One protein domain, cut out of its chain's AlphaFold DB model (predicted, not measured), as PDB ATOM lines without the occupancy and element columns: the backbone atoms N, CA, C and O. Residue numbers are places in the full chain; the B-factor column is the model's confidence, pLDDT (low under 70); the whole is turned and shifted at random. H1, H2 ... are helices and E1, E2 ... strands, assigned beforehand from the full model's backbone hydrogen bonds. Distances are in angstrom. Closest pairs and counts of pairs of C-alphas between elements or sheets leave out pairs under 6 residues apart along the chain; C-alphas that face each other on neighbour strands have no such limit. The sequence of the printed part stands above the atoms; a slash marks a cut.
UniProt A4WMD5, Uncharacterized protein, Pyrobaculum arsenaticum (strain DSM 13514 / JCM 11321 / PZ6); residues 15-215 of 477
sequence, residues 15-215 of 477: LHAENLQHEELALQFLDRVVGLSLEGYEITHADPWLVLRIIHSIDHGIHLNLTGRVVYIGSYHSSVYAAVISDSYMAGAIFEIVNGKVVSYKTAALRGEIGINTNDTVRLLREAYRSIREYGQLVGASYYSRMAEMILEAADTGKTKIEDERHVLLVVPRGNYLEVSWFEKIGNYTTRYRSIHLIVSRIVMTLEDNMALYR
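AT A GLANCE: This is residues 15 to 215 of the 477 residues of an uncharacterized protein of Pyrobaculum arsenaticum (strain DSM 13514 / JCM 11321 / PZ6) (UniProt A4WMD5). What shape do these atoms make? One broad, twisted sheet of ten strands makes a slab, with H1, H3 and H4 covering one face and H2 alone over the other: three layers, that is, helices on both faces of a sheet. The sheet curls round H1, and H3 and H4 fold as a helical hairpin over the part with E7 to E10. What is it made of? The printed part has 201 residues with five named helices and ten named strands, along the chain H1 E1 H2 E2 E3 E4 E5 H3 H4 E6 E7 E8 E9 E10 H5; the mixed sheet runs E1 E2 E3 E4 E5 E10 E9 E8 E7 E6, and the class is mixed, helices and strands. How large is it? It is compact, with a radius of gyration of the C-alphas of 17.2 A and spans of 53 by 39 by 28 A.

HOW THE PARTS SIT: What comes first? H1, residues 15 to 34, is on the sheet; its closest C-alphas to E2, residues 70 to 76, are those of Asn 19 and Ser 75, 5.7 A apart. E1, residues 42 to 45, is an edge strand and the parallel neighbour of E2, with N 44 and O 71 2.8 A apart; with H2, residues 48 to 59, they form a strand-helix-strand unit, two parallel neighbour strands with a helix between, whose crossover is right-handed. H2 is on the opposite face from H1, at a height over the sheet of 8.1 A; on the local plane it stands at 50 degrees to E3, residues 79 to 85, slantwise to the strands. How do the next strands pair? E2, E3, E4, residues 90 to 98, and E5, residues 101 to 111, form a meander, each strand the antiparallel neighbour of the one before; within hydrogen-bond range are N 72 and O 83 at 2.9 A, N 82 and O 93 at 2.9 A, and N 94 and O 106 at 2.9 A. E5 bends by 60 degrees at residue 104 and is antiparallel to E10, residues 204 to 209, with N 105 and O 207 2.8 A apart. Where do the next helices sit? H3, residues 121 to 139, and H4, residues 143 to 157, are a helical hairpin at a shallow tilt of 15 degrees, opposite ways; their closest C-alphas, of Val 122 and Ala 155, are 5.0 A apart. Both are on the same face as H1, each at a height over the sheet of 9.0 A. H3 touches H1 with residues 130 to 135 alone, the closest C-alphas being those of Val 33 and Ser 131, 4.5 A apart. What completes the sheet? E6, residues 161 to 163, E7, residues 167 to 173, E8, residues 178 to 184, E9, residues 195 to 200, and E10 form a second meander, with N 169 and O 162 at 2.8 A, N 170 and O 181 at 2.8 A, N 180 and O 198 at 2.9 A, and N 208 and O 197 at 2.9 A. H5, residues 210 to 213, stands at the sheet's level, at a height of 2.5 A. Every O i to N i+4 pair is within hydrogen-bond range in H2 and H3, against 15 of 16 in H1 and 10 of 11 in H4; H5 is too short for such a pair.

IN THESE COORDINATES: Where are the anchors? H1 begins at C-alpha 15, (23.554, -21.046, -28.446); edge strand E6 begins at C-alpha 161, (66.032, -16.127, -23.724); H5 ends at C-alpha 213, (44.043, -25.593, -29.068). How long are the longer elements? From first to last C-alpha, H1 measures 26.6 A, H3 26.8 A, H4 21.8 A, E4 26.6 A and E5 28.3 A.

THE WHOLE: How far does it reach? The two C-alphas farthest apart, of Asn 65 and Gly 187, are 55.0 A apart. Is anything cut or long? The printed part has no cut, and no link is long. Where is confidence low? The mean pLDDT of the printed part is 87.3, and under 70 are residue 15, residue 58, residues 61 to 67 and residues 114 to 117.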
ATOM      1  N   LEU A  15      22.635 -21.895 -27.677       68.44
ATOM      2  CA  LEU A  15      23.554 -21.046 -28.446       68.44
ATOM      3  C   LEU A  15      23.602 -19.610 -27.914       68.44
ATOM      4  O   LEU A  15      24.663 -19.001 -27.858       68.44
ATOM      5  N   HIS A  16      22.456 -19.055 -27.518       72.12
ATOM      6  CA  HIS A  16      22.411 -17.712 -26.949       72.12
ATOM      7  C   HIS A  16      23.113 -17.640 -25.588       72.12
ATOM      8  O   HIS A  16      23.835 -16.681 -25.331       72.12
ATOM      9  N   ALA A  17      22.937 -18.654 -24.736       75.12
ATOM     10  CA  ALA A  17      23.620 -18.732 -23.449       75.12
ATOM     11  C   ALA A  17      25.144 -18.872 -23.612       75.12
ATOM     12  O   ALA A  17      25.891 -18.203 -22.906       75.12
ATOM     13  N   GLU A  18      25.597 -19.689 -24.564       78.44
ATOM     14  CA  GLU A  18      27.019 -19.843 -24.901       78.44
ATOM     15  C   GLU A  18      27.625 -18.520 -25.398       78.44
ATOM     16  O   GLU A  18      28.657 -18.075 -24.902       78.44
ATOM     17  N   ASN A  19      26.926 -17.829 -26.299       81.19
ATOM     18  CA  ASN A  19      27.314 -16.509 -26.791       81.19
ATOM     19  C   ASN A  19      27.454 -15.468 -25.664       81.19
ATOM     20  O   ASN A  19      28.431 -14.725 -25.631       81.19
ATOM     21  N   LEU A  20      26.515 -15.430 -24.711       85.00
ATOM     22  CA  LEU A  20      26.599 -14.521 -23.562       85.00
ATOM     23  C   LEU A  20      27.792 -14.845 -22.654       85.00
ATOM     24  O   LEU A  20      28.475 -13.930 -22.202       85.00
ATOM     25  N   GLN A  21      28.088 -16.129 -22.430       88.69
ATOM     26  CA  GLN A  21      29.276 -16.546 -21.675       88.69
ATOM     27  C   GLN A  21      30.575 -16.127 -22.375       88.69
ATOM     28  O   GLN A  21      31.522 -15.697 -21.720       88.69
ATOM     29  N   HIS A  22      30.623 -16.228 -23.706       89.88
ATOM     30  CA  HIS A  22      31.753 -15.765 -24.508       89.88
ATOM     31  C   HIS A  22      31.953 -14.248 -24.396       89.88
ATOM     32  O   HIS A  22      33.078 -13.785 -24.203       89.88
ATOM     33  N   GLU A  23      30.873 -13.472 -24.478       90.00
ATOM     34  CA  GLU A  23      30.914 -12.015 -24.317       90.00
ATOM     35  C   GLU A  23      31.357 -11.613 -22.903       90.00
ATOM     36  O   GLU A  23      32.216 -10.745 -22.751       90.00
ATOM     37  N   GLU A  24      30.849 -12.286 -21.871       92.75
ATOM     38  CA  GLU A  24      31.258 -12.046 -20.486       92.75
ATOM     39  C   GLU A  24      32.740 -12.375 -20.256       92.75
ATOM     40  O   GLU A  24      33.464 -11.577 -19.657       92.75
ATOM     41  N   LEU A  25      33.233 -13.497 -20.796       93.31
ATOM     42  CA  LEU A  25      34.653 -13.845 -20.729       93.31
ATOM     43  C   LEU A  25      35.526 -12.793 -21.428       93.31
ATOM     44  O   LEU A  25      36.572 -12.420 -20.897       93.31
ATOM     45  N   ALA A  26      35.106 -12.290 -22.591       92.06
ATOM     46  CA  ALA A  26      35.830 -11.243 -23.308       92.06
ATOM     47  C   ALA A  26      35.879  -9.923 -22.516       92.06
ATOM     48  O   ALA A  26      36.930  -9.285 -22.463       92.06
ATOM     49  N   LEU A  27      34.789  -9.536 -21.842       92.75
ATOM     50  CA  LEU A  27      34.764  -8.359 -20.963       92.75
ATOM     51  C   LEU A  27      35.701  -8.527 -19.760       92.75
ATOM     52  O   LEU A  27      36.506  -7.638 -19.482       92.75
ATOM     53  N   GLN A  28      35.659  -9.684 -19.092       94.25
ATOM     54  CA  GLN A  28      36.571  -9.996 -17.986       94.25
ATOM     55  C   GLN A  28      38.036 -10.017 -18.451       94.25
ATOM     56  O   GLN A  28      38.923  -9.581 -17.718       94.25
ATOM     57  N   PHE A  29      38.297 -10.482 -19.676       94.12
ATOM     58  CA  PHE A  29      39.627 -10.466 -20.278       94.12
ATOM     59  C   PHE A  29      40.112  -9.034 -20.561       94.12
ATOM     60  O   PHE A  29      41.243  -8.697 -20.210       94.12
ATOM     61  N   LEU A  30      39.276  -8.167 -21.146       91.50
ATOM     62  CA  LEU A  30      39.619  -6.755 -21.378       91.50
ATOM     63  C   LEU A  30      39.972  -6.034 -20.069       91.50
ATOM     64  O   LEU A  30      40.984  -5.337 -19.997       91.50
ATOM     65  N   ASP A  31      39.171  -6.248 -19.032       90.19
ATOM     66  CA  ASP A  31      39.353  -5.589 -17.742       90.19
ATOM     67  C   ASP A  31      40.598  -6.109 -17.002       90.19
ATOM     68  O   ASP A  31      41.507  -5.346 -16.666       90.19
ATOM     69  N   ARG A  32      40.692  -7.432 -16.815       91.75
ATOM     70  CA  ARG A  32      41.696  -8.049 -15.932       91.75
ATOM     71  C   ARG A  32      43.015  -8.390 -16.612       91.75
ATOM     72  O   ARG A  32      44.057  -8.353 -15.963       91.75
ATOM     73  N   VAL A  33      42.977  -8.771 -17.889       91.69
ATOM     74  CA  VAL A  33      44.153  -9.272 -18.622       91.69
ATOM     75  C   VAL A  33      44.759  -8.177 -19.485       91.69
ATOM     76  O   VAL A  33      45.966  -7.986 -19.467       91.69
ATOM     77  N   VAL A  34      43.940  -7.433 -20.228       88.31
ATOM     78  CA  VAL A  34      44.442  -6.344 -21.080       88.31
ATOM     79  C   VAL A  34      44.776  -5.105 -20.245       88.31
ATOM     80  O   VAL A  34      45.672  -4.343 -20.610       88.31
ATOM     81  N   GLY A  35      44.088  -4.912 -19.116       79.88
ATOM     82  CA  GLY A  35      44.238  -3.738 -18.257       79.88
ATOM     83  C   GLY A  35      43.446  -2.525 -18.753       79.88
ATOM     84  O   GLY A  35      43.799  -1.387 -18.431       79.88
ATOM     85  N   LEU A  36      42.399  -2.750 -19.554       81.12
ATOM     86  CA  LEU A  36      41.432  -1.732 -19.954       81.12
ATOM     87  C   LEU A  36      40.306  -1.706 -18.921       81.12
ATOM     88  O   LEU A  36      39.308  -2.394 -19.094       81.12
ATOM     89  N   SER A  37      40.478  -0.908 -17.864       81.69
ATOM     90  CA  SER A  37      39.449  -0.716 -16.834       81.69
ATOM     91  C   SER A  37      38.119  -0.325 -17.476       81.69
ATOM     92  O   SER A  37      38.006   0.769 -18.036       81.69
ATOM     93  N   LEU A  38      37.119  -1.199 -17.363       84.00
ATOM     94  CA  LEU A  38      35.785  -0.961 -17.924       84.00
ATOM     95  C   LEU A  38      34.862  -0.199 -16.955       84.00
ATOM     96  O   LEU A  38      33.690   0.030 -17.251       84.00
ATOM     97  N   GLU A  39      35.380   0.240 -15.804       84.69
ATOM     98  CA  GLU A  39      34.636   1.067 -14.854       84.69
ATOM     99  C   GLU A  39      34.131   2.370 -15.506       84.69
ATOM    100  O   GLU A  39      34.887   3.151 -16.092       84.69
ATOM    101  N   GLY A  40      32.822   2.607 -15.395       83.88
ATOM    102  CA  GLY A  40      32.162   3.772 -15.982       83.88
ATOM    103  C   GLY A  40      31.910   3.677 -17.490       83.88
ATOM    104  O   GLY A  40      31.533   4.687 -18.082       83.88
ATOM    105  N   TYR A  41      32.110   2.508 -18.110       87.81
ATOM    106  CA  TYR A  41      31.654   2.240 -19.474       87.81
ATOM    107  C   TYR A  41      30.222   1.702 -19.472       87.81
ATOM    108  O   TYR A  41      29.869   0.825 -18.685       87.81
ATOM    109  N   GLU A  42      29.407   2.186 -20.402       89.69
ATOM    110  CA  GLU A  42      28.138   1.558 -20.751       89.69
ATOM    111  C   GLU A  42      28.406   0.346 -21.655       89.69
ATOM    112  O   GLU A  42      29.059   0.466 -22.694       89.69
ATOM    113  N   ILE A  43      27.929  -0.835 -21.259       90.44
ATOM    114  CA  ILE A  43      28.106  -2.070 -22.031       90.44
ATOM    115  C   ILE A  43      26.862  -2.293 -22.888       90.44
ATOM    116  O   ILE A  43      25.765  -2.504 -22.372       90.44
ATOM    117  N   THR A  44      27.054  -2.293 -24.204       87.94
ATOM    118  CA  THR A  44      25.994  -2.460 -25.197       87.94
ATOM    119  C   THR A  44      26.206  -3.751 -25.976       87.94
ATOM    120  O   THR A  44      27.073  -3.841 -26.848       87.94
ATOM    121  N   HIS A  45      25.367  -4.750 -25.703       85.12
ATOM    122  CA  HIS A  45      25.314  -5.979 -26.491       85.12
ATOM    123  C   HIS A  45      24.688  -5.686 -27.860       85.12
ATOM    124  O   HIS A  45      23.561  -5.196 -27.957       85.12
ATOM    125  N   ALA A  46      25.425  -5.970 -28.926       81.94
ATOM    126  CA  ALA A  46      25.081  -5.612 -30.291       81.94
ATOM    127  C   ALA A  46      25.193  -6.815 -31.229       81.94
ATOM    128  O   ALA A  46      25.873  -7.801 -30.957       81.94
ATOM    129  N   ASP A  47      24.526  -6.719 -32.379       81.69
ATOM    130  CA  ASP A  47      24.732  -7.687 -33.452       81.69
ATOM    131  C   ASP A  47      26.215  -7.675 -33.882       81.69
ATOM    132  O   ASP A  47      26.771  -6.590 -34.087       81.69
ATOM    133  N   PRO A  48      26.873  -8.836 -34.046       76.62
ATOM    134  CA  PRO A  48      28.291  -8.893 -34.396       76.62
ATOM    135  C   PRO A  48      28.601  -8.160 -35.710       76.62
ATOM    136  O   PRO A  48      29.664  -7.554 -35.835       76.62
ATOM    137  N   TRP A  49      27.668  -8.119 -36.672       77.62
ATOM    138  CA  TRP A  49      27.844  -7.334 -37.896       77.62
ATOM    139  C   TRP A  49      27.808  -5.834 -37.644       77.62
ATOM    140  O   TRP A  49      28.486  -5.092 -38.354       77.62
ATOM    141  N   LEU A  50      27.033  -5.372 -36.660       78.44
ATOM    142  CA  LEU A  50      27.047  -3.968 -36.259       78.44
ATOM    143  C   LEU A  50      28.400  -3.610 -35.639       78.44
ATOM    144  O   LEU A  50      28.990  -2.608 -36.037       78.44
ATOM    145  N   VAL A  51      28.927  -4.452 -34.745       77.44
ATOM    146  CA  VAL A  51      30.250  -4.238 -34.135       77.44
ATOM    147  C   VAL A  51      31.348  -4.233 -35.201       77.44
ATOM    148  O   VAL A  51      32.161  -3.313 -35.249       77.44
ATOM    149  N   LEU A  52      31.328  -5.198 -36.125       77.44
ATOM    150  CA  LEU A  52      32.264  -5.255 -37.250       77.44
ATOM    151  C   LEU A  52      32.161  -4.039 -38.170       77.44
ATOM    152  O   LEU A  52      33.181  -3.534 -38.627       77.44
ATOM    153  N   ARG A  53      30.947  -3.549 -38.445       78.81
ATOM    154  CA  ARG A  53      30.762  -2.312 -39.214       78.81
ATOM    155  C   ARG A  53      31.363  -1.120 -38.489       78.81
ATOM    156  O   ARG A  53      32.043  -0.346 -39.141       78.81
ATOM    157  N   ILE A  54      31.166  -0.996 -37.176       74.38
ATOM    158  CA  ILE A  54      31.793   0.067 -36.381       74.38
ATOM    159  C   ILE A  54      33.319  -0.018 -36.520       74.38
ATOM    160  O   ILE A  54      33.941   0.971 -36.900       74.38
ATOM    161  N   ILE A  55      33.910  -1.200 -36.308       76.88
ATOM    162  CA  ILE A  55      35.360  -1.413 -36.430       76.88
ATOM    163  C   ILE A  55      35.854  -1.043 -37.836       76.88
ATOM    164  O   ILE A  55      36.754  -0.218 -37.967       76.88
ATOM    165  N   HIS A  56      35.240  -1.591 -38.891       78.31
ATOM    166  CA  HIS A  56      35.638  -1.324 -40.274       78.31
ATOM    167  C   HIS A  56      35.449   0.137 -40.678       78.31
ATOM    168  O   HIS A  56      36.324   0.700 -41.327       78.31
ATOM    169  N   SER A  57      34.323   0.759 -40.323       73.25
ATOM    170  CA  SER A  57      34.069   2.161 -40.641       73.25
ATOM    171  C   SER A  57      35.142   3.057 -40.030       73.25
ATOM    172  O   SER A  57      35.677   3.910 -40.733       73.25
ATOM    173  N   ILE A  58      35.518   2.829 -38.769       63.88
ATOM    174  CA  ILE A  58      36.548   3.642 -38.116       63.88
ATOM    175  C   ILE A  58      37.938   3.355 -38.713       63.88
ATOM    176  O   ILE A  58      38.675   4.301 -38.975       63.88
ATOM    177  N   ASP A  59      38.271   2.092 -39.013       70.75
ATOM    178  CA  ASP A  59      39.533   1.705 -39.680       70.75
ATOM    179  C   ASP A  59      39.706   2.395 -41.051       70.75
ATOM    180  O   ASP A  59      40.804   2.792 -41.430       70.75
ATOM    181  N   HIS A  60      38.603   2.637 -41.772       73.25
ATOM    182  CA  HIS A  60      38.600   3.352 -43.057       73.25
ATOM    183  C   HIS A  60      38.466   4.880 -42.913       73.25
ATOM    184  O   HIS A  60      38.176   5.575 -43.888       73.25
ATOM    185  N   GLY A  61      38.650   5.423 -41.705       61.25
ATOM    186  CA  GLY A  61      38.598   6.864 -41.448       61.25
ATOM    187  C   GLY A  61      37.193   7.470 -41.517       61.25
ATOM    188  O   GLY A  61      37.057   8.691 -41.597       61.25
ATOM    189  N   ILE A  62      36.134   6.654 -41.479       65.62
ATOM    190  CA  ILE A  62      34.762   7.159 -41.398       65.62
ATOM    191  C   ILE A  62      34.529   7.653 -39.974       65.62
ATOM    192  O   ILE A  62      34.504   6.884 -39.011       65.62
ATOM    193  N   HIS A  63      34.326   8.960 -39.845       59.34
ATOM    194  CA  HIS A  63      33.996   9.580 -38.573       59.34
ATOM    195  C   HIS A  63      32.570   9.213 -38.156       59.34
ATOM    196  O   HIS A  63      31.597   9.836 -38.573       59.34
ATOM    197  N   LEU A  64      32.448   8.203 -37.299       62.97
ATOM    198  CA  LEU A  64      31.219   7.960 -36.557       62.97
ATOM    199  C   LEU A  64      31.158   8.960 -35.393       62.97
ATOM    200  O   LEU A  64      32.110   9.071 -34.618       62.97
ATOM    201  N   ASN A  65      30.051   9.697 -35.267       60.06
ATOM    202  CA  ASN A  65      29.823  10.613 -34.144       60.06
ATOM    203  C   ASN A  65      29.402   9.821 -32.896       60.06
ATOM    204  O   ASN A  65      28.252   9.868 -32.467       60.06
ATOM    205  N   LEU A  66      30.330   9.016 -32.381       66.88
ATOM    206  CA  LEU A  66      30.174   8.230 -31.163       66.88
ATOM    207  C   LEU A  66      30.889   8.980 -30.038       66.88
ATOM    208  O   LEU A  66      32.093   9.230 -30.124       66.88
ATOM    209  N   THR A  67      30.141   9.371 -29.011       63.62
ATOM    210  CA  THR A  67      30.636  10.086 -27.830       63.62
ATOM    211  C   THR A  67      30.310   9.295 -26.565       63.62
ATOM    212  O   THR A  67      29.365   8.509 -26.544       63.62
ATOM    213  N   GLY A  68      31.106   9.497 -25.512       75.62
ATOM    214  CA  GLY A  68      30.961   8.802 -24.233       75.62
ATOM    215  C   GLY A  68      31.863   7.575 -24.086       75.62
ATOM    216  O   GLY A  68      32.706   7.277 -24.935       75.62
ATOM    217  N   ARG A  69      31.687   6.872 -22.964       85.00
ATOM    218  CA  ARG A  69      32.414   5.646 -22.619       85.00
ATOM    219  C   ARG A  69      31.508   4.451 -22.852       85.00
ATOM    220  O   ARG A  69      30.645   4.172 -22.028       85.00
ATOM    221  N   VAL A  70      31.673   3.780 -23.985       85.50
ATOM    222  CA  VAL A  70      30.792   2.682 -24.404       85.50
ATOM    223  C   VAL A  70      31.621   1.506 -24.895       85.50
ATOM    224  O   VAL A  70      32.611   1.689 -25.607       85.50
ATOM    225  N   VAL A  71      31.208   0.292 -24.541       87.19
ATOM    226  CA  VAL A  71      31.710  -0.950 -25.133       87.19
ATOM    227  C   VAL A  71      30.585  -1.592 -25.925       87.19
ATOM    228  O   VAL A  71      29.610  -2.063 -25.348       87.19
ATOM    229  N   TYR A  72      30.728  -1.641 -27.248       85.94
ATOM    230  CA  TYR A  72      29.878  -2.487 -28.080       85.94
ATOM    231  C   TYR A  72      30.486  -3.874 -28.142       85.94
ATOM    232  O   TYR A  72      31.649  -3.997 -28.522       85.94
ATOM    233  N   ILE A  73      29.715  -4.904 -27.809       90.25
ATOM    234  CA  ILE A  73      30.185  -6.287 -27.833       90.25
ATOM    235  C   ILE A  73      29.171  -7.191 -28.523       90.25
ATOM    236  O   ILE A  73      27.967  -7.020 -28.354       90.25
ATOM    237  N   GLY A  74      29.655  -8.125 -29.333       80.56
ATOM    238  CA  GLY A  74      28.800  -9.079 -30.023       80.56
ATOM    239  C   GLY A  74      29.556 -10.336 -30.416       80.56
ATOM    240  O   GLY A  74      30.702 -10.275 -30.869       80.56
ATOM    241  N   SER A  75      28.902 -11.480 -30.260       81.81
ATOM    242  CA  SER A  75      29.460 -12.799 -30.543       81.81
ATOM    243  C   SER A  75      28.813 -13.478 -31.751       81.81
ATOM    244  O   SER A  75      27.622 -13.338 -32.040       81.81
ATOM    245  N   TYR A  76      29.624 -14.252 -32.469       76.81
ATOM    246  CA  TYR A  76      29.199 -15.154 -33.529       76.81
ATOM    247  C   TYR A  76      30.003 -16.454 -33.425       76.81
ATOM    248  O   TYR A  76      31.189 -16.485 -33.752       76.81
ATOM    249  N   HIS A  77      29.353 -17.532 -32.973       77.69
ATOM    250  CA  HIS A  77      30.008 -18.804 -32.642       77.69
ATOM    251  C   HIS A  77      31.134 -18.617 -31.603       77.69
ATOM    252  O   HIS A  77      30.902 -18.073 -30.525       77.69
ATOM    253  N   SER A  78      32.349 -19.068 -31.917       80.62
ATOM    254  CA  SER A  78      33.545 -18.917 -31.085       80.62
ATOM    255  C   SER A  78      34.163 -17.521 -31.158       80.62
ATOM    256  O   SER A  78      35.081 -17.229 -30.401       80.62
ATOM    257  N   SER A  79      33.714 -16.646 -32.059       85.25
ATOM    258  CA  SER A  79      34.309 -15.321 -32.233       85.25
ATOM    259  C   SER A  79      33.532 -14.252 -31.473       85.25
ATOM    260  O   SER A  79      32.308 -14.177 -31.579       85.25
ATOM    261  N   VAL A  80      34.244 -13.382 -30.758       85.81
ATOM    262  CA  VAL A  80      33.673 -12.186 -30.123       85.81
ATOM    263  C   VAL A  80      34.345 -10.951 -30.696       85.81
ATOM    264  O   VAL A  80      35.562 -10.911 -30.869       85.81
ATOM    265  N   TYR A  81      33.546  -9.934 -30.984       87.12
ATOM    266  CA  TYR A  81      33.997  -8.637 -31.464       87.12
ATOM    267  C   TYR A  81      33.644  -7.590 -30.423       87.12
ATOM    268  O   TYR A  81      32.517  -7.575 -29.924       87.12
ATOM    269  N   ALA A  82      34.587  -6.703 -30.124       87.81
ATOM    270  CA  ALA A  82      34.351  -5.575 -29.242       87.81
ATOM    271  C   ALA A  82      34.876  -4.273 -29.853       87.81
ATOM    272  O   ALA A  82      35.976  -4.229 -30.402       87.81
ATOM    273  N   ALA A  83      34.101  -3.201 -29.728       84.38
ATOM    274  CA  ALA A  83      34.543  -1.840 -29.995       84.38
ATOM    275  C   ALA A  83      34.477  -1.048 -28.687       84.38
ATOM    276  O   ALA A  83      33.397  -0.843 -28.133       84.38
ATOM    277  N   VAL A  84      35.637  -0.621 -28.191       84.06
ATOM    278  CA  VAL A  84      35.773   0.152 -26.952       84.06
ATOM    279  C   VAL A  84      35.955   1.613 -27.320       84.06
ATOM    280  O   VAL A  84      36.929   1.982 -27.975       84.06
ATOM    281  N   ILE A  85      35.020   2.452 -26.896       82.75
ATOM    282  CA  ILE A  85      34.983   3.879 -27.205       82.75
ATOM    283  C   ILE A  85      35.122   4.647 -25.903       82.75
ATOM    284  O   ILE A  85      34.394   4.391 -24.949       82.75
ATOM    285  N   SER A  86      36.067   5.578 -25.862       83.19
ATOM    286  CA  SER A  86      36.234   6.531 -24.770       83.19
ATOM    287  C   SER A  86      36.311   7.951 -25.320       83.19
ATOM    288  O   SER A  86      36.452   8.166 -26.525       83.19
ATOM    289  N   ASP A  87      36.342   8.923 -24.412       80.25
ATOM    290  CA  ASP A  87      36.499  10.338 -24.756       80.25
ATOM    291  C   ASP A  87      37.835  10.642 -25.466       80.25
ATOM    292  O   ASP A  87      37.954  11.643 -26.171       80.25
ATOM    293  N   SER A  88      38.850   9.786 -25.284       76.94
ATOM    294  CA  SER A  88      40.234  10.038 -25.728       76.94
ATOM    295  C   SER A  88      40.777   9.041 -26.759       76.94
ATOM    296  O   SER A  88      41.746   9.348 -27.451       76.94
ATOM    297  N   TYR A  89      40.159   7.866 -26.889       81.69
ATOM    298  CA  TYR A  89      40.579   6.819 -27.822       81.69
ATOM    299  C   TYR A  89      39.413   5.911 -28.230       81.69
ATOM    300  O   TYR A  89      38.426   5.779 -27.502       81.69
ATOM    301  N   MET A  90      39.569   5.235 -29.369       81.81
ATOM    302  CA  MET A  90      38.708   4.147 -29.833       81.81
ATOM    303  C   MET A  90      39.562   2.924 -30.168       81.81
ATOM    304  O   MET A  90      40.590   3.052 -30.838       81.81
ATOM    305  N   ALA A  91      39.124   1.748 -29.730       84.31
ATOM    306  CA  ALA A  91      39.802   0.475 -29.936       84.31
ATOM    307  C   ALA A  91      38.854  -0.561 -30.538       84.31
ATOM    308  O   ALA A  91      37.689  -0.636 -30.147       84.31
ATOM    309  N   GLY A  92      39.364  -1.384 -31.449       85.38
ATOM    310  CA  GLY A  92      38.689  -2.586 -31.924       85.38
ATOM    311  C   GLY A  92      39.419  -3.816 -31.408       85.38
ATOM    312  O   GLY A  92      40.640  -3.882 -31.525       85.38
ATOM    313  N   ALA A  93      38.680  -4.777 -30.866       86.88
ATOM    314  CA  ALA A  93      39.196  -6.034 -30.354       86.88
ATOM    315  C   ALA A  93      38.450  -7.227 -30.960       86.88
ATOM    316  O   ALA A  93      37.233  -7.191 -31.162       86.88
ATOM    317  N   ILE A  94      39.198  -8.288 -31.245       88.56
ATOM    318  CA  ILE A  94      38.694  -9.552 -31.777       88.56
ATOM    319  C   ILE A  94      39.197 -10.671 -30.876       88.56
ATOM    320  O   ILE A  94      40.385 -10.713 -30.554       88.56
ATOM    321  N   PHE A  95      38.295 -11.572 -30.505       91.81
ATOM    322  CA  PHE A  95      38.567 -12.747 -29.691       91.81
ATOM    323  C   PHE A  95      38.151 -14.002 -30.445       91.81
ATOM    324  O   PHE A  95      37.124 -14.020 -31.127       91.81
ATOM    325  N   GLU A  96      38.904 -15.070 -30.242       90.75
ATOM    326  CA  GLU A  96      38.486 -16.436 -30.519       90.75
ATOM    327  C   GLU A  96      38.458 -17.197 -29.196       90.75
ATOM    328  O   GLU A  96      39.445 -17.214 -28.455       90.75
ATOM    329  N   ILE A  97      37.312 -17.797 -28.890       89.06
ATOM    330  CA  ILE A  97      37.040 -18.511 -27.651       89.06
ATOM    331  C   ILE A  97      36.741 -19.968 -27.976       89.06
ATOM    332  O   ILE A  97      35.818 -20.283 -28.722       89.06
ATOM    333  N   VAL A  98      37.525 -20.869 -27.394       86.50
ATOM    334  CA  VAL A  98      37.363 -22.314 -27.557       86.50
ATOM    335  C   VAL A  98      37.362 -22.952 -26.177       86.50
ATOM    336  O   VAL A  98      38.272 -22.728 -25.380       86.50
ATOM    337  N   ASN A  99      36.331 -23.751 -25.887       84.12
ATOM    338  CA  ASN A  99      36.169 -24.456 -24.611       84.12
ATOM    339  C   ASN A  99      36.300 -23.528 -23.383       84.12
ATOM    340  O   ASN A  99      36.991 -23.863 -22.419       84.12
ATOM    341  N   GLY A 100      35.673 -22.346 -23.434       85.69
ATOM    342  CA  GLY A 100      35.690 -21.372 -22.335       85.69
ATOM    343  C   GLY A 100      37.033 -20.666 -22.118       85.69
ATOM    344  O   GLY A 100      37.277 -20.145 -21.032       85.69
ATOM    345  N   LYS A 101      37.921 -20.656 -23.121       91.44
ATOM    346  CA  LYS A 101      39.220 -19.971 -23.076       91.44
ATOM    347  C   LYS A 101      39.406 -19.080 -24.291       91.44
ATOM    348  O   LYS A 101      39.103 -19.502 -25.401       91.44
ATOM    349  N   VAL A 102      39.976 -17.896 -24.090       92.75
ATOM    350  CA  VAL A 102      40.468 -17.037 -25.174       92.75
ATOM    351  C   VAL A 102      41.730 -17.678 -25.759       92.75
ATOM    352  O   VAL A 102      42.788 -17.687 -25.128       92.75
ATOM    353  N   VAL A 103      41.608 -18.256 -26.950       92.44
ATOM    354  CA  VAL A 103      42.728 -18.884 -27.671       92.44
ATOM    355  C   VAL A 103      43.434 -17.902 -28.593       92.44
ATOM    356  O   VAL A 103      44.617 -18.062 -28.878       92.44
ATOM    357  N   SER A 104      42.726 -16.860 -29.024       93.50
ATOM    358  CA  SER A 104      43.281 -15.757 -29.792       93.50
ATOM    359  C   SER A 104      42.627 -14.455 -29.364       93.50
ATOM    360  O   SER A 104      41.414 -14.392 -29.163       93.50
ATOM    361  N   TYR A 105      43.431 -13.413 -29.223       93.31
ATOM    362  CA  TYR A 105      42.987 -12.052 -28.991       93.31
ATOM    363  C   TYR A 105      43.893 -11.091 -29.747       93.31
ATOM    364  O   TYR A 105      45.117 -11.227 -29.721       93.31
ATOM    365  N   LYS A 106      43.290 -10.090 -30.385       89.94
ATOM    366  CA  LYS A 106      44.003  -8.988 -31.026       89.94
ATOM    367  C   LYS A 106      43.220  -7.697 -30.855       89.94
ATOM    368  O   LYS A 106      42.021  -7.670 -31.122       89.94
ATOM    369  N   THR A 107      43.911  -6.625 -30.487       87.69
ATOM    370  CA  THR A 107      43.354  -5.271 -30.455       87.69
ATOM    371  C   THR A 107      44.169  -4.299 -31.295       87.69
ATOM    372  O   THR A 107      45.376  -4.462 -31.479       87.69
ATOM    373  N   ALA A 108      43.502  -3.261 -31.788       82.25
ATOM    374  CA  ALA A 108      44.123  -2.139 -32.472       82.25
ATOM    375  C   ALA A 108      43.467  -0.818 -32.059       82.25
ATOM    376  O   ALA A 108      42.256  -0.748 -31.829       82.25
ATOM    377  N   ALA A 109      44.278   0.239 -31.993       79.81
ATOM    378  CA  ALA A 109      43.785   1.604 -31.890       79.81
ATOM    379  C   ALA A 109      43.176   2.008 -33.229       79.81
ATOM    380  O   ALA A 109      43.865   2.018 -34.243       79.81
ATOM    381  N   LEU A 110      41.886   2.326 -33.218       77.69
ATOM    382  CA  LEU A 110      41.170   2.845 -34.380       77.69
ATOM    383  C   LEU A 110      41.214   4.381 -34.401       77.69
ATOM    384  O   LEU A 110      41.194   5.002 -35.458       77.69
ATOM    385  N   ARG A 111      41.293   5.009 -33.219       75.94
ATOM    386  CA  ARG A 111      41.493   6.454 -33.050       75.94
ATOM    387  C   ARG A 111      42.221   6.740 -31.741       75.94
ATOM    388  O   ARG A 111      41.894   6.142 -30.718       75.94
ATOM    389  N   GLY A 112      43.121   7.722 -31.759       75.31
ATOM    390  CA  GLY A 112      43.941   8.068 -30.597       75.31
ATOM    391  C   GLY A 112      44.998   7.003 -30.312       75.31
ATOM    392  O   GLY A 112      45.195   6.081 -31.100       75.31
ATOM    393  N   GLU A 113      45.687   7.132 -29.184       72.56
ATOM    394  CA  GLU A 113      46.664   6.140 -28.741       72.56
ATOM    395  C   GLU A 113      46.055   5.269 -27.643       72.56
ATOM    396  O   GLU A 113      45.573   5.773 -26.626       72.56
ATOM    397  N   ILE A 114      46.101   3.946 -27.821       69.00
ATOM    398  CA  ILE A 114      45.813   3.026 -26.722       69.00
ATOM    399  C   ILE A 114      47.097   2.861 -25.913       69.00
ATOM    400  O   ILE A 114      47.939   2.006 -26.183       69.00
ATOM    401  N   GLY A 115      47.235   3.710 -24.901       60.22
ATOM    402  CA  GLY A 115      48.331   3.656 -23.948       60.22
ATOM    403  C   GLY A 115      49.508   4.592 -24.251       60.22
ATOM    404  O   GLY A 115      49.443   5.409 -25.151       60.22
ATOM    405  N   ILE A 116      50.566   4.523 -23.430       56.16
ATOM    406  CA  ILE A 116      51.798   5.315 -23.589       56.16
ATOM    407  C   ILE A 116      52.860   4.354 -24.115       56.16
ATOM    408  O   ILE A 116      53.185   3.388 -23.419       56.16
ATOM    409  N   ASN A 117      53.399   4.614 -25.306       65.25
ATOM    410  CA  ASN A 117      54.536   3.860 -25.827       65.25
ATOM    411  C   ASN A 117      55.732   4.037 -24.884       65.25
ATOM    412  O   ASN A 117      56.161   5.154 -24.598       65.25
ATOM    413  N   THR A 118      56.260   2.926 -24.381       72.19
ATOM    414  CA  THR A 118      57.473   2.912 -23.570       72.19
ATOM    415  C   THR A 118      58.449   1.915 -24.161       72.19
ATOM    416  O   THR A 118      58.053   0.833 -24.585       72.19
ATOM    417  N   ASN A 119      59.727   2.281 -24.157       79.25
ATOM    418  CA  ASN A 119      60.806   1.389 -24.571       79.25
ATOM    419  C   ASN A 119      61.405   0.643 -23.362       79.25
ATOM    420  O   ASN A 119      62.414  -0.051 -23.488       79.25
ATOM    421  N   ASP A 120      60.804   0.799 -22.176       88.81
ATOM    422  CA  ASP A 120      61.234   0.135 -20.951       88.81
ATOM    423  C   ASP A 120      60.793  -1.333 -20.958       88.81
ATOM    424  O   ASP A 120      59.679  -1.694 -20.572       88.81
ATOM    425  N   THR A 121      61.711  -2.191 -21.399       91.31
ATOM    426  CA  THR A 121      61.497  -3.639 -21.497       91.31
ATOM    427  C   THR A 121      61.135  -4.266 -20.149       91.31
ATOM    428  O   THR A 121      60.292  -5.160 -20.108       91.31
ATOM    429  N   VAL A 122      61.711  -3.793 -19.036       93.25
ATOM    430  CA  VAL A 122      61.427  -4.347 -17.702       93.25
ATOM    431  C   VAL A 122      59.989  -4.039 -17.314       93.25
ATOM    432  O   VAL A 122      59.264  -4.929 -16.867       93.25
ATOM    433  N   ARG A 123      59.539  -2.804 -17.542       91.31
ATOM    434  CA  ARG A 123      58.144  -2.423 -17.303       91.31
ATOM    435  C   ARG A 123      57.170  -3.244 -18.157       91.31
ATOM    436  O   ARG A 123      56.171  -3.719 -17.622       91.31
ATOM    437  N   LEU A 124      57.469  -3.443 -19.442       92.81
ATOM    438  CA  LEU A 124      56.642  -4.261 -20.343       92.81
ATOM    439  C   LEU A 124      56.593  -5.736 -19.909       92.81
ATOM    440  O   LEU A 124      55.533  -6.355 -19.949       92.81
ATOM    441  N   LEU A 125      57.705  -6.295 -19.422       95.25
ATOM    442  CA  LEU A 125      57.731  -7.652 -18.867       95.25
ATOM    443  C   LEU A 125      56.894  -7.773 -17.589       95.25
ATOM    444  O   LEU A 125      56.199  -8.769 -17.406       95.25
ATOM    445  N   ARG A 126      56.901  -6.763 -16.710       93.38
ATOM    446  CA  ARG A 126      56.039  -6.755 -15.510       93.38
ATOM    447  C   ARG A 126      54.556  -6.723 -15.876       93.38
ATOM    448  O   ARG A 126      53.757  -7.381 -15.212       93.38
ATOM    449  N   GLU A 127      54.206  -6.000 -16.936       91.94
ATOM    450  CA  GLU A 127      52.847  -5.967 -17.473       91.94
ATOM    451  C   GLU A 127      52.439  -7.324 -18.062       91.94
ATOM    452  O   GLU A 127      51.379  -7.858 -17.730       91.94
ATOM    453  N   ALA A 128      53.325  -7.944 -18.849       95.00
ATOM    454  CA  ALA A 128      53.128  -9.293 -19.375       95.00
ATOM    455  C   ALA A 128      52.934 -10.322 -18.245       95.00
ATOM    456  O   ALA A 128      52.012 -11.136 -18.294       95.00
ATOM    457  N   TYR A 129      53.760 -10.249 -17.196       96.38
ATOM    458  CA  TYR A 129      53.659 -11.097 -16.006       96.38
ATOM    459  C   TYR A 129      52.297 -10.951 -15.320       96.38
ATOM    460  O   TYR A 129      51.633 -11.954 -15.056       96.38
ATOM    461  N   ARG A 130      51.867  -9.708 -15.055       94.81
ATOM    462  CA  ARG A 130      50.562  -9.424 -14.445       94.81
ATOM    463  C   ARG A 130      49.438 -10.035 -15.273       94.81
ATOM    464  O   ARG A 130      48.634 -10.791 -14.737       94.81
ATOM    465  N   SER A 131      49.437  -9.745 -16.569       94.12
ATOM    466  CA  SER A 131      48.397 -10.162 -17.508       94.12
ATOM    467  C   SER A 131      48.272 -11.683 -17.583       94.12
ATOM    468  O   SER A 131      47.182 -12.230 -17.438       94.12
ATOM    469  N   ILE A 132      49.397 -12.391 -17.729       95.75
ATOM    470  CA  ILE A 132      49.407 -13.858 -17.773       95.75
ATOM    471  C   ILE A 132      48.959 -14.476 -16.453       95.75
ATOM    472  O   ILE A 132      48.228 -15.465 -16.457       95.75
ATOM    473  N   ARG A 133      49.361 -13.898 -15.319       95.62
ATOM    474  CA  ARG A 133      48.938 -14.393 -14.009       95.62
ATOM    475  C   ARG A 133      47.431 -14.230 -13.809       95.62
ATOM    476  O   ARG A 133      46.782 -15.181 -13.379       95.62
ATOM    477  N   GLU A 134      46.881 -13.058 -14.125       94.50
ATOM    478  CA  GLU A 134      45.435 -12.803 -14.057       94.50
ATOM    479  C   GLU A 134      44.670 -13.719 -15.013       94.50
ATOM    480  O   GLU A 134      43.658 -14.301 -14.624       94.50
ATOM    481  N   TYR A 135      45.183 -13.930 -16.230       94.38
ATOM    482  CA  TYR A 135      44.534 -14.822 -17.181       94.38
ATOM    483  C   TYR A 135      44.541 -16.277 -16.700       94.38
ATOM    484  O   TYR A 135      43.502 -16.934 -16.705       94.38
ATOM    485  N   GLY A 136      45.674 -16.762 -16.186       93.81
ATOM    486  CA  GLY A 136      45.773 -18.100 -15.604       93.81
ATOM    487  C   GLY A 136      44.787 -18.337 -14.457       93.81
ATOM    488  O   GLY A 136      44.218 -19.424 -14.363       93.81
ATOM    489  N   GLN A 137      44.532 -17.319 -13.627       93.38
ATOM    490  CA  GLN A 137      43.504 -17.367 -12.582       93.38
ATOM    491  C   GLN A 137      42.085 -17.355 -13.154       93.38
ATOM    492  O   GLN A 137      41.234 -18.095 -12.667       93.38
ATOM    493  N   LEU A 138      41.837 -16.535 -14.180       92.25
ATOM    494  CA  LEU A 138      40.536 -16.404 -14.831       92.25
ATOM    495  C   LEU A 138      40.056 -17.730 -15.436       92.25
ATOM    496  O   LEU A 138      38.904 -18.103 -15.247       92.25
ATOM    497  N   VAL A 139      40.942 -18.458 -16.128       91.56
ATOM    498  CA  VAL A 139      40.584 -19.711 -16.823       91.56
ATOM    499  C   VAL A 139      41.025 -20.987 -16.098       91.56
ATOM    500  O   VAL A 139      40.839 -22.088 -16.619       91.56
ATOM    501  N   GLY A 140      41.645 -20.868 -14.921       90.75
ATOM    502  CA  GLY A 140      42.084 -22.009 -14.109       90.75
ATOM    503  C   GLY A 140      43.120 -22.918 -14.785       90.75
ATOM    504  O   GLY A 140      43.138 -24.124 -14.538       90.75
ATOM    505  N   ALA A 141      43.966 -22.378 -15.667       89.00
ATOM    506  CA  ALA A 141      44.941 -23.157 -16.430       89.00
ATOM    507  C   ALA A 141      46.355 -23.044 -15.831       89.00
ATOM    508  O   ALA A 141      46.988 -21.991 -15.873       89.00
ATOM    509  N   SER A 142      46.874 -24.155 -15.298       89.31
ATOM    510  CA  SER A 142      48.131 -24.183 -14.530       89.31
ATOM    511  C   SER A 142      49.395 -23.893 -15.345       89.31
ATOM    512  O   SER A 142      50.391 -23.442 -14.782       89.31
ATOM    513  N   TYR A 143      49.380 -24.109 -16.665       90.62
ATOM    514  CA  TYR A 143      50.555 -23.869 -17.514       90.62
ATOM    515  C   TYR A 143      50.966 -22.387 -17.567       90.62
ATOM    516  O   TYR A 143      52.140 -22.082 -17.775       90.62
ATOM    517  N   TYR A 144      50.046 -21.459 -17.285       95.00
ATOM    518  CA  TYR A 144      50.354 -20.032 -17.191       95.00
ATOM    519  C   TYR A 144      51.279 -19.677 -16.026       95.00
ATOM    520  O   TYR A 144      52.034 -18.712 -16.131       95.00
ATOM    521  N   SER A 145      51.270 -20.450 -14.936       95.12
ATOM    522  CA  SER A 145      52.125 -20.182 -13.775       95.12
ATOM    523  C   SER A 145      53.603 -20.242 -14.150       95.12
ATOM    524  O   SER A 145      54.354 -19.325 -13.825       95.12
ATOM    525  N   ARG A 146      54.007 -21.263 -14.920       96.25
ATOM    526  CA  ARG A 146      55.406 -21.394 -15.339       96.25
ATOM    527  C   ARG A 146      55.817 -20.295 -16.316       96.25
ATOM    528  O   ARG A 146      56.912 -19.752 -16.200       96.25
ATOM    529  N   MET A 147      54.936 -19.933 -17.249       96.81
ATOM    530  CA  MET A 147      55.173 -18.793 -18.138       96.81
ATOM    531  C   MET A 147      55.362 -17.495 -17.340       96.81
ATOM    532  O   MET A 147      56.318 -16.764 -17.594       96.81
ATOM    533  N   ALA A 148      54.498 -17.226 -16.355       97.50
ATOM    534  CA  ALA A 148      54.594 -16.044 -15.501       97.50
ATOM    535  C   ALA A 148      55.938 -15.982 -14.756       97.50
ATOM    536  O   ALA A 148      56.594 -14.944 -14.765       97.50
ATOM    537  N   GLU A 149      56.379 -17.093 -14.163       97.44
ATOM    538  CA  GLU A 149      57.681 -17.185 -13.488       97.44
ATOM    539  C   GLU A 149      58.849 -16.866 -14.426       97.44
ATOM    540  O   GLU A 149      59.719 -16.076 -14.073       97.44
ATOM    541  N   MET A 150      58.860 -17.433 -15.638       98.38
ATOM    542  CA  MET A 150      59.931 -17.170 -16.604       98.38
ATOM    543  C   MET A 150      59.923 -15.710 -17.082       98.38
ATOM    544  O   MET A 150      60.985 -15.129 -17.283       98.38
ATOM    545  N   ILE A 151      58.748 -15.089 -17.253       98.06
ATOM    546  CA  ILE A 151      58.647 -13.658 -17.596       98.06
ATOM    547  C   ILE A 151      59.221 -12.799 -16.467       98.06
ATOM    548  O   ILE A 151      59.926 -11.823 -16.726       98.06
ATOM    549  N   LEU A 152      58.935 -13.167 -15.218       97.56
ATOM    550  CA  LEU A 152      59.461 -12.484 -14.043       97.56
ATOM    551  C   LEU A 152      60.989 -12.603 -13.971       97.56
ATOM    552  O   LEU A 152      61.670 -11.594 -13.805       97.56
ATOM    553  N   GLU A 153      61.528 -13.801 -14.203       98.00
ATOM    554  CA  GLU A 153      62.972 -14.036 -14.288       98.00
ATOM    555  C   GLU A 153      63.613 -13.211 -15.419       98.00
ATOM    556  O   GLU A 153      64.686 -12.634 -15.233       98.00
ATOM    557  N   ALA A 154      62.958 -13.090 -16.579       97.62
ATOM    558  CA  ALA A 154      63.437 -12.237 -17.670       97.62
ATOM    559  C   ALA A 154      63.477 -10.762 -17.255       97.62
ATOM    560  O   ALA A 154      64.430 -10.058 -17.591       97.62
ATOM    561  N   ALA A 155      62.484 -10.300 -16.487       96.19
ATOM    562  CA  ALA A 155      62.444  -8.935 -15.969       96.19
ATOM    563  C   ALA A 155      63.562  -8.670 -14.948       96.19
ATOM    564  O   ALA A 155      64.135  -7.584 -14.949       96.19
ATOM    565  N   ASP A 156      63.870  -9.652 -14.098       96.62
ATOM    566  CA  ASP A 156      64.885  -9.537 -13.043       96.62
ATOM    567  C   ASP A 156      66.317  -9.661 -13.587       96.62
ATOM    568  O   ASP A 156      67.234  -9.005 -13.097       96.62
ATOM    569  N   THR A 157      66.523 -10.499 -14.606       96.44
ATOM    570  CA  THR A 157      67.858 -10.808 -15.149       96.44
ATOM    571  C   THR A 157      68.206 -10.040 -16.422       96.44
ATOM    572  O   THR A 157      69.370 -10.022 -16.822       96.44
ATOM    573  N   GLY A 158      67.215  -9.454 -17.101       93.56
ATOM    574  CA  GLY A 158      67.379  -8.823 -18.412       93.56
ATOM    575  C   GLY A 158      67.641  -9.808 -19.560       93.56
ATOM    576  O   GLY A 158      67.978  -9.382 -20.666       93.56
ATOM    577  N   LYS A 159      67.520 -11.123 -19.330       95.81
ATOM    578  CA  LYS A 159      67.732 -12.141 -20.368       95.81
ATOM    579  C   LYS A 159      66.583 -12.144 -21.373       95.81
ATOM    580  O   LYS A 159      65.415 -12.205 -21.005       95.81
ATOM    581  N   THR A 160      66.929 -12.184 -22.658       96.00
ATOM    582  CA  THR A 160      65.961 -12.287 -23.763       96.00
ATOM    583  C   THR A 160      65.593 -13.725 -24.126       96.00
ATOM    584  O   THR A 160      64.644 -13.961 -24.870       96.00
ATOM    585  N   LYS A 161      66.335 -14.704 -23.603       98.00
ATOM    586  CA  LYS A 161      66.032 -16.127 -23.724       98.00
ATOM    587  C   LYS A 161      66.249 -16.805 -22.378       98.00
ATOM    588  O   LYS A 161      67.342 -16.723 -21.818       98.00
ATOM    589  N   ILE A 162      65.223 -17.498 -21.899       97.94
ATOM    590  CA  ILE A 162      65.281 -18.352 -20.710       97.94
ATOM    591  C   ILE A 162      64.813 -19.734 -21.132       97.94
ATOM    592  O   ILE A 162      63.828 -19.876 -21.849       97.94
ATOM    593  N   GLU A 163      65.547 -20.758 -20.734       97.56
ATOM    594  CA  GLU A 163      65.296 -22.123 -21.166       97.56
ATOM    595  C   GLU A 163      65.553 -23.075 -20.001       97.56
ATOM    596  O   GLU A 163      66.596 -22.999 -19.356       97.56
ATOM    597  N   ASP A 164      64.590 -23.957 -19.751       95.44
ATOM    598  CA  ASP A 164      64.713 -25.075 -18.819       95.44
ATOM    599  C   ASP A 164      64.513 -26.408 -19.565       95.44
ATOM    600  O   ASP A 164      64.452 -26.443 -20.798       95.44
ATOM    601  N   GLU A 165      64.447 -27.532 -18.848       94.88
ATOM    602  CA  GLU A 165      64.289 -28.862 -19.453       94.88
ATOM    603  C   GLU A 165      63.021 -29.002 -20.307       94.88
ATOM    604  O   GLU A 165      63.023 -29.747 -21.286       94.88
ATOM    605  N   ARG A 166      61.946 -28.284 -19.967       96.19
ATOM    606  CA  ARG A 166      60.617 -28.435 -20.575       96.19
ATOM    607  C   ARG A 166      60.114 -27.185 -21.279       96.19
ATOM    608  O   ARG A 166      59.146 -27.291 -22.021       96.19
ATOM    609  N   HIS A 167      60.740 -26.031 -21.096       97.75
ATOM    610  CA  HIS A 167      60.198 -24.769 -21.585       97.75
ATOM    611  C   HIS A 167      61.264 -23.856 -22.169       97.75
ATOM    612  O   HIS A 167      62.438 -23.897 -21.796       97.75
ATOM    613  N   VAL A 168      60.827 -22.998 -23.086       98.19
ATOM    614  CA  VAL A 168      61.628 -21.901 -23.630       98.19
ATOM    615  C   VAL A 168      60.789 -20.636 -23.597       98.19
ATOM    616  O   VAL A 168      59.691 -20.617 -24.139       98.19
ATOM    617  N   LEU A 169      61.323 -19.573 -23.011       98.44
ATOM    618  CA  LEU A 169      60.806 -18.219 -23.135       98.44
ATOM    619  C   LEU A 169      61.736 -17.418 -24.044       98.44
ATOM    620  O   LEU A 169      62.951 -17.397 -23.835       98.44
ATOM    621  N   LEU A 170      61.157 -16.739 -25.026       98.25
ATOM    622  CA  LEU A 170      61.814 -15.774 -25.894       98.25
ATOM    623  C   LEU A 170      61.167 -14.406 -25.696       98.25
ATOM    624  O   LEU A 170      59.944 -14.282 -25.721       98.25
ATOM    625  N   VAL A 171      61.999 -13.388 -25.533       97.75
ATOM    626  CA  VAL A 171      61.606 -11.996 -25.331       97.75
ATOM    627  C   VAL A 171      62.306 -11.155 -26.391       97.75
ATOM    628  O   VAL A 171      63.536 -11.106 -26.441       97.75
ATOM    629  N   VAL A 172      61.531 -10.493 -27.246       96.31
ATOM    630  CA  VAL A 172      62.041  -9.681 -28.357       96.31
ATOM    631  C   VAL A 172      61.532  -8.245 -28.206       96.31
ATOM    632  O   VAL A 172      60.371  -7.965 -28.510       96.31
ATOM    633  N   PRO A 173      62.377  -7.312 -27.733       91.88
ATOM    634  CA  PRO A 173      62.035  -5.895 -27.685       91.88
ATOM    635  C   PRO A 173      61.936  -5.306 -29.098       91.88
ATOM    636  O   PRO A 173      62.820  -5.510 -29.932       91.88
ATOM    637  N   ARG A 174      60.878  -4.541 -29.367       88.12
ATOM    638  CA  ARG A 174      60.569  -3.948 -30.679       88.12
ATOM    639  C   ARG A 174      60.372  -2.440 -30.592       88.12
ATOM    640  O   ARG A 174      59.409  -1.901 -31.121       88.12
ATOM    641  N   GLY A 175      61.284  -1.744 -29.920       81.50
ATOM    642  CA  GLY A 175      61.179  -0.299 -29.716       81.50
ATOM    643  C   GLY A 175      60.015   0.037 -28.786       81.50
ATOM    644  O   GLY A 175      60.235   0.172 -27.593       81.50
ATOM    645  N   ASN A 176      58.799   0.125 -29.323       82.56
ATOM    646  CA  ASN A 176      57.587   0.557 -28.625       82.56
ATOM    647  C   ASN A 176      56.707  -0.577 -28.064       82.56
ATOM    648  O   ASN A 176      55.717  -0.304 -27.386       82.56
ATOM    649  N   TYR A 177      57.037  -1.837 -28.345       88.81
ATOM    650  CA  TYR A 177      56.367  -3.002 -27.764       88.81
ATOM    651  C   TYR A 177      57.350  -4.149 -27.532       88.81
ATOM    652  O   TYR A 177      58.517  -4.100 -27.929       88.81
ATOM    653  N   LEU A 178      56.862  -5.189 -26.870       93.00
ATOM    654  CA  LEU A 178      57.579  -6.399 -26.525       93.00
ATOM    655  C   LEU A 178      56.835  -7.608 -27.089       93.00
ATOM    656  O   LEU A 178      55.647  -7.777 -26.823       93.00
ATOM    657  N   GLU A 179      57.529  -8.462 -27.829       95.81
ATOM    658  CA  GLU A 179      57.025  -9.793 -28.170       95.81
ATOM    659  C   GLU A 179      57.540 -10.793 -27.132       95.81
ATOM    660  O   GLU A 179      58.742 -10.856 -26.857       95.81
ATOM    661  N   VAL A 180      56.639 -11.584 -26.555       97.69
ATOM    662  CA  VAL A 180      56.963 -12.637 -25.589       97.69
ATOM    663  C   VAL A 180      56.395 -13.949 -26.107       97.69
ATOM    664  O   VAL A 180      55.183 -14.110 -26.204       97.69
ATOM    665  N   SER A 181      57.264 -14.898 -26.443       98.06
ATOM    666  CA  SER A 181      56.874 -16.241 -26.879       98.06
ATOM    667  C   SER A 181      57.329 -17.272 -25.858       98.06
ATOM    668  O   SER A 181      58.523 -17.403 -25.599       98.06
ATOM    669  N   TRP A 182      56.396 -18.031 -25.304       98.31
ATOM    670  CA  TRP A 182      56.671 -19.149 -24.412       98.31
ATOM    671  C   TRP A 182      56.322 -20.460 -25.109       98.31
ATOM    672  O   TRP A 182      55.268 -20.560 -25.726       98.31
ATOM    673  N   PHE A 183      57.189 -21.460 -25.020       97.75
ATOM    674  CA  PHE A 183      57.022 -22.765 -25.653       97.75
ATOM    675  C   PHE A 183      57.129 -23.865 -24.609       97.75
ATOM    676  O   PHE A 183      58.083 -23.875 -23.833       97.75
ATOM    677  N   GLU A 184      56.222 -24.835 -24.665       96.94
ATOM    678  CA  GLU A 184      56.409 -26.126 -24.010       96.94
ATOM    679  C   GLU A 184      57.082 -27.091 -24.994       96.94
ATOM    680  O   GLU A 184      56.648 -27.276 -26.137       96.94
ATOM    681  N   LYS A 185      58.182 -27.696 -24.556       95.88
ATOM    682  CA  LYS A 185      58.950 -28.656 -25.336       95.88
ATOM    683  C   LYS A 185      58.241 -30.005 -25.362       95.88
ATOM    684  O   LYS A 185      57.790 -30.520 -24.342       95.88
ATOM    685  N   ILE A 186      58.233 -30.628 -26.534       94.50
ATOM    686  CA  ILE A 186      57.852 -32.026 -26.726       94.50
ATOM    687  C   ILE A 186      59.152 -32.829 -26.827       94.50
ATOM    688  O   ILE A 186      59.782 -32.896 -27.887       94.50
ATOM    689  N   GLY A 187      59.614 -33.375 -25.700       89.00
ATOM    690  CA  GLY A 187      60.981 -33.890 -25.591       89.00
ATOM    691  C   GLY A 187      61.994 -32.754 -25.764       89.00
ATOM    692  O   GLY A 187      61.927 -31.761 -25.050       89.00
ATOM    693  N   ASN A 188      62.889 -32.861 -26.748       89.25
ATOM    694  CA  ASN A 188      63.878 -31.815 -27.055       89.25
ATOM    695  C   ASN A 188      63.420 -30.830 -28.149       89.25
ATOM    696  O   ASN A 188      64.225 -30.039 -28.639       89.25
ATOM    697  N   TYR A 189      62.151 -30.884 -28.563       90.88
ATOM    698  CA  TYR A 189      61.641 -30.110 -29.695       90.88
ATOM    699  C   TYR A 189      60.666 -29.027 -29.245       90.88
ATOM    700  O   TYR A 189      59.747 -29.287 -28.476       90.88
ATOM    701  N   THR A 190      60.813 -27.824 -29.788       92.62
ATOM    702  CA  THR A 190      59.825 -26.746 -29.660       92.62
ATOM    703  C   THR A 190      58.959 -26.676 -30.912       92.62
ATOM    704  O   THR A 190      59.451 -26.855 -32.027       92.62
ATOM    705  N   THR A 191      57.679 -26.353 -30.754       91.94
ATOM    706  CA  THR A 191      56.772 -26.105 -31.879       91.94
ATOM    707  C   THR A 191      55.847 -24.941 -31.558       91.94
ATOM    708  O   THR A 191      55.398 -24.804 -30.423       91.94
ATOM    709  N   ARG A 192      55.506 -24.125 -32.563       92.12
ATOM    710  CA  ARG A 192      54.529 -23.030 -32.408       92.12
ATOM    711  C   ARG A 192      53.138 -23.514 -31.990       92.12
ATOM    712  O   ARG A 192      52.317 -22.724 -31.562       92.12
ATOM    713  N   TYR A 193      52.853 -24.802 -32.152       94.00
ATOM    714  CA  TYR A 193      51.573 -25.380 -31.754       94.00
ATOM    715  C   TYR A 193      51.518 -25.735 -30.257       94.00
ATOM    716  O   TYR A 193      50.454 -26.048 -29.747       94.00
ATOM    717  N   ARG A 194      52.641 -25.670 -29.532       95.31
ATOM    718  CA  ARG A 194      52.712 -25.772 -28.064       95.31
ATOM    719  C   ARG A 194      53.351 -24.503 -27.520       95.31
ATOM    720  O   ARG A 194      54.438 -24.531 -26.947       95.31
ATOM    721  N   SER A 195      52.710 -23.374 -27.797       96.69
ATOM    722  CA  SER A 195      53.214 -22.069 -27.393       96.69
ATOM    723  C   SER A 195      52.115 -21.124 -26.950       96.69
ATOM    724  O   SER A 195      50.961 -21.264 -27.347       96.69
ATOM    725  N   ILE A 196      52.518 -20.121 -26.182       97.12
ATOM    726  CA  ILE A 196      51.728 -18.931 -25.901       97.12
ATOM    727  C   ILE A 196      52.532 -17.738 -26.398       97.12
ATOM    728  O   ILE A 196      53.711 -17.603 -26.066       97.12
ATOM    729  N   HIS A 197      51.911 -16.890 -27.203       97.12
ATOM    730  CA  HIS A 197      52.531 -15.687 -27.734       97.12
ATOM    731  C   HIS A 197      51.780 -14.451 -27.252       97.12
ATOM    732  O   HIS A 197      50.553 -14.420 -27.270       97.12
ATOM    733  N   LEU A 198      52.525 -13.433 -26.830       95.69
ATOM    734  CA  LEU A 198      52.001 -12.139 -26.426       95.69
ATOM    735  C   LEU A 198      52.713 -11.028 -27.171       95.69
ATOM    736  O   LEU A 198      53.937 -11.041 -27.306       95.69
ATOM    737  N   ILE A 199      51.950 -10.003 -27.526       93.56
ATOM    738  CA  ILE A 199      52.504  -8.703 -27.880       93.56
ATOM    739  C   ILE A 199      52.037  -7.718 -26.822       93.56
ATOM    740  O   ILE A 199      50.837  -7.505 -26.655       93.56
ATOM    741  N   VAL A 200      52.987  -7.140 -26.097       91.44
ATOM    742  CA  VAL A 200      52.728  -6.281 -24.945       91.44
ATOM    743  C   VAL A 200      53.323  -4.908 -25.205       91.44
ATOM    744  O   VAL A 200      54.523  -4.758 -25.419       91.44
ATOM    745  N   SER A 201      52.464  -3.900 -25.206       85.38
ATOM    746  CA  SER A 201      52.854  -2.500 -25.065       85.38
ATOM    747  C   SER A 201      52.474  -2.061 -23.644       85.38
ATOM    748  O   SER A 201      52.641  -2.823 -22.695       85.38
ATOM    749  N   ARG A 202      51.898  -0.871 -23.449       80.12
ATOM    750  CA  ARG A 202      51.274  -0.539 -22.156       80.12
ATOM    751  C   ARG A 202      50.148  -1.513 -21.770       80.12
ATOM    752  O   ARG A 202      49.844  -1.624 -20.588       80.12
ATOM    753  N   ILE A 203      49.530  -2.163 -22.752       86.12
ATOM    754  CA  ILE A 203      48.513  -3.201 -22.577       86.12
ATOM    755  C   ILE A 203      48.918  -4.452 -23.357       86.12
ATOM    756  O   ILE A 203      49.779  -4.394 -24.241       86.12
ATOM    757  N   VAL A 204      48.252  -5.575 -23.100       89.81
ATOM    758  CA  VAL A 204      48.320  -6.725 -24.008       89.81
ATOM    759  C   VAL A 204      47.599  -6.362 -25.306       89.81
ATOM    760  O   VAL A 204      46.401  -6.095 -25.310       89.81
ATOM    761  N   MET A 205      48.331  -6.324 -26.417       89.38
ATOM    762  CA  MET A 205      47.780  -6.047 -27.747       89.38
ATOM    763  C   MET A 205      47.354  -7.324 -28.466       89.38
ATOM    764  O   MET A 205      46.373  -7.319 -29.206       89.38
ATOM    765  N   THR A 206      48.086  -8.411 -28.227       92.50
ATOM    766  CA  THR A 206      47.836  -9.716 -28.837       92.50
ATOM    767  C   THR A 206      48.083 -10.817 -27.817       92.50
ATOM    768  O   THR A 206      49.055 -10.736 -27.064       92.50
ATOM    769  N   LEU A 207      47.245 -11.851 -27.839       95.19
ATOM    770  CA  LEU A 207      47.477 -13.131 -27.177       95.19
ATOM    771  C   LEU A 207      47.128 -14.264 -28.147       95.19
ATOM    772  O   LEU A 207      46.059 -14.247 -28.744       95.19
ATOM    773  N   GLU A 208      48.005 -15.253 -28.280       95.75
ATOM    774  CA  GLU A 208      47.721 -16.524 -28.957       95.75
ATOM    775  C   GLU A 208      48.073 -17.667 -27.997       95.75
ATOM    776  O   GLU A 208      49.244 -17.847 -27.666       95.75
ATOM    777  N   ASP A 209      47.078 -18.428 -27.535       95.12
ATOM    778  CA  ASP A 209      47.244 -19.607 -26.675       95.12
ATOM    779  C   ASP A 209      47.033 -20.895 -27.485       95.12
ATOM    780  O   ASP A 209      45.960 -21.506 -27.495       95.12
ATOM    781  N   ASN A 210      48.103 -21.354 -28.138       94.19
ATOM    782  CA  ASN A 210      48.084 -22.615 -28.875       94.19
ATOM    783  C   ASN A 210      48.074 -23.837 -27.935       94.19
ATOM    784  O   ASN A 210      47.749 -24.942 -28.373       94.19
ATOM    785  N   MET A 211      48.367 -23.667 -26.639       92.62
ATOM    786  CA  MET A 211      48.316 -24.755 -25.654       92.62
ATOM    787  C   MET A 211      46.884 -25.212 -25.372       92.62
ATOM    788  O   MET A 211      46.673 -26.388 -25.068       92.62
ATOM    789  N   ALA A 212      45.914 -24.299 -25.483       88.69
ATOM    790  CA  ALA A 212      44.487 -24.591 -25.366       88.69
ATOM    791  C   ALA A 212      43.895 -25.262 -26.619       88.69
ATOM    792  O   ALA A 212      42.894 -25.969 -26.509       88.69
ATOM    793  N   LEU A 213      44.514 -25.061 -27.787       87.94
ATOM    794  CA  LEU A 213      44.043 -25.593 -29.068       87.94
ATOM    795  C   LEU A 213      44.607 -26.974 -29.386       87.94
ATOM    796  O   LEU A 213      43.873 -27.852 -29.836       87.94
ATOM    797  N   TYR A 214      45.908 -27.166 -29.169       92.31
ATOM    798  CA  TYR A 214      46.604 -28.342 -29.669       92.31
ATOM    799  C   TYR A 214      47.060 -29.272 -28.553       92.31
ATOM    800  O   TYR A 214      47.696 -28.857 -27.582       92.31
ATOM    801  N   ARG A 215      46.821 -30.571 -28.742       92.50
ATOM    802  CA  ARG A 215      47.293 -31.643 -27.854       92.50
ATOM    803  C   ARG A 215      48.356 -32.485 -28.543       92.50
ATOM    804  O   ARG A 215      48.278 -32.726 -29.741       92.50
TER     805      ARG A 215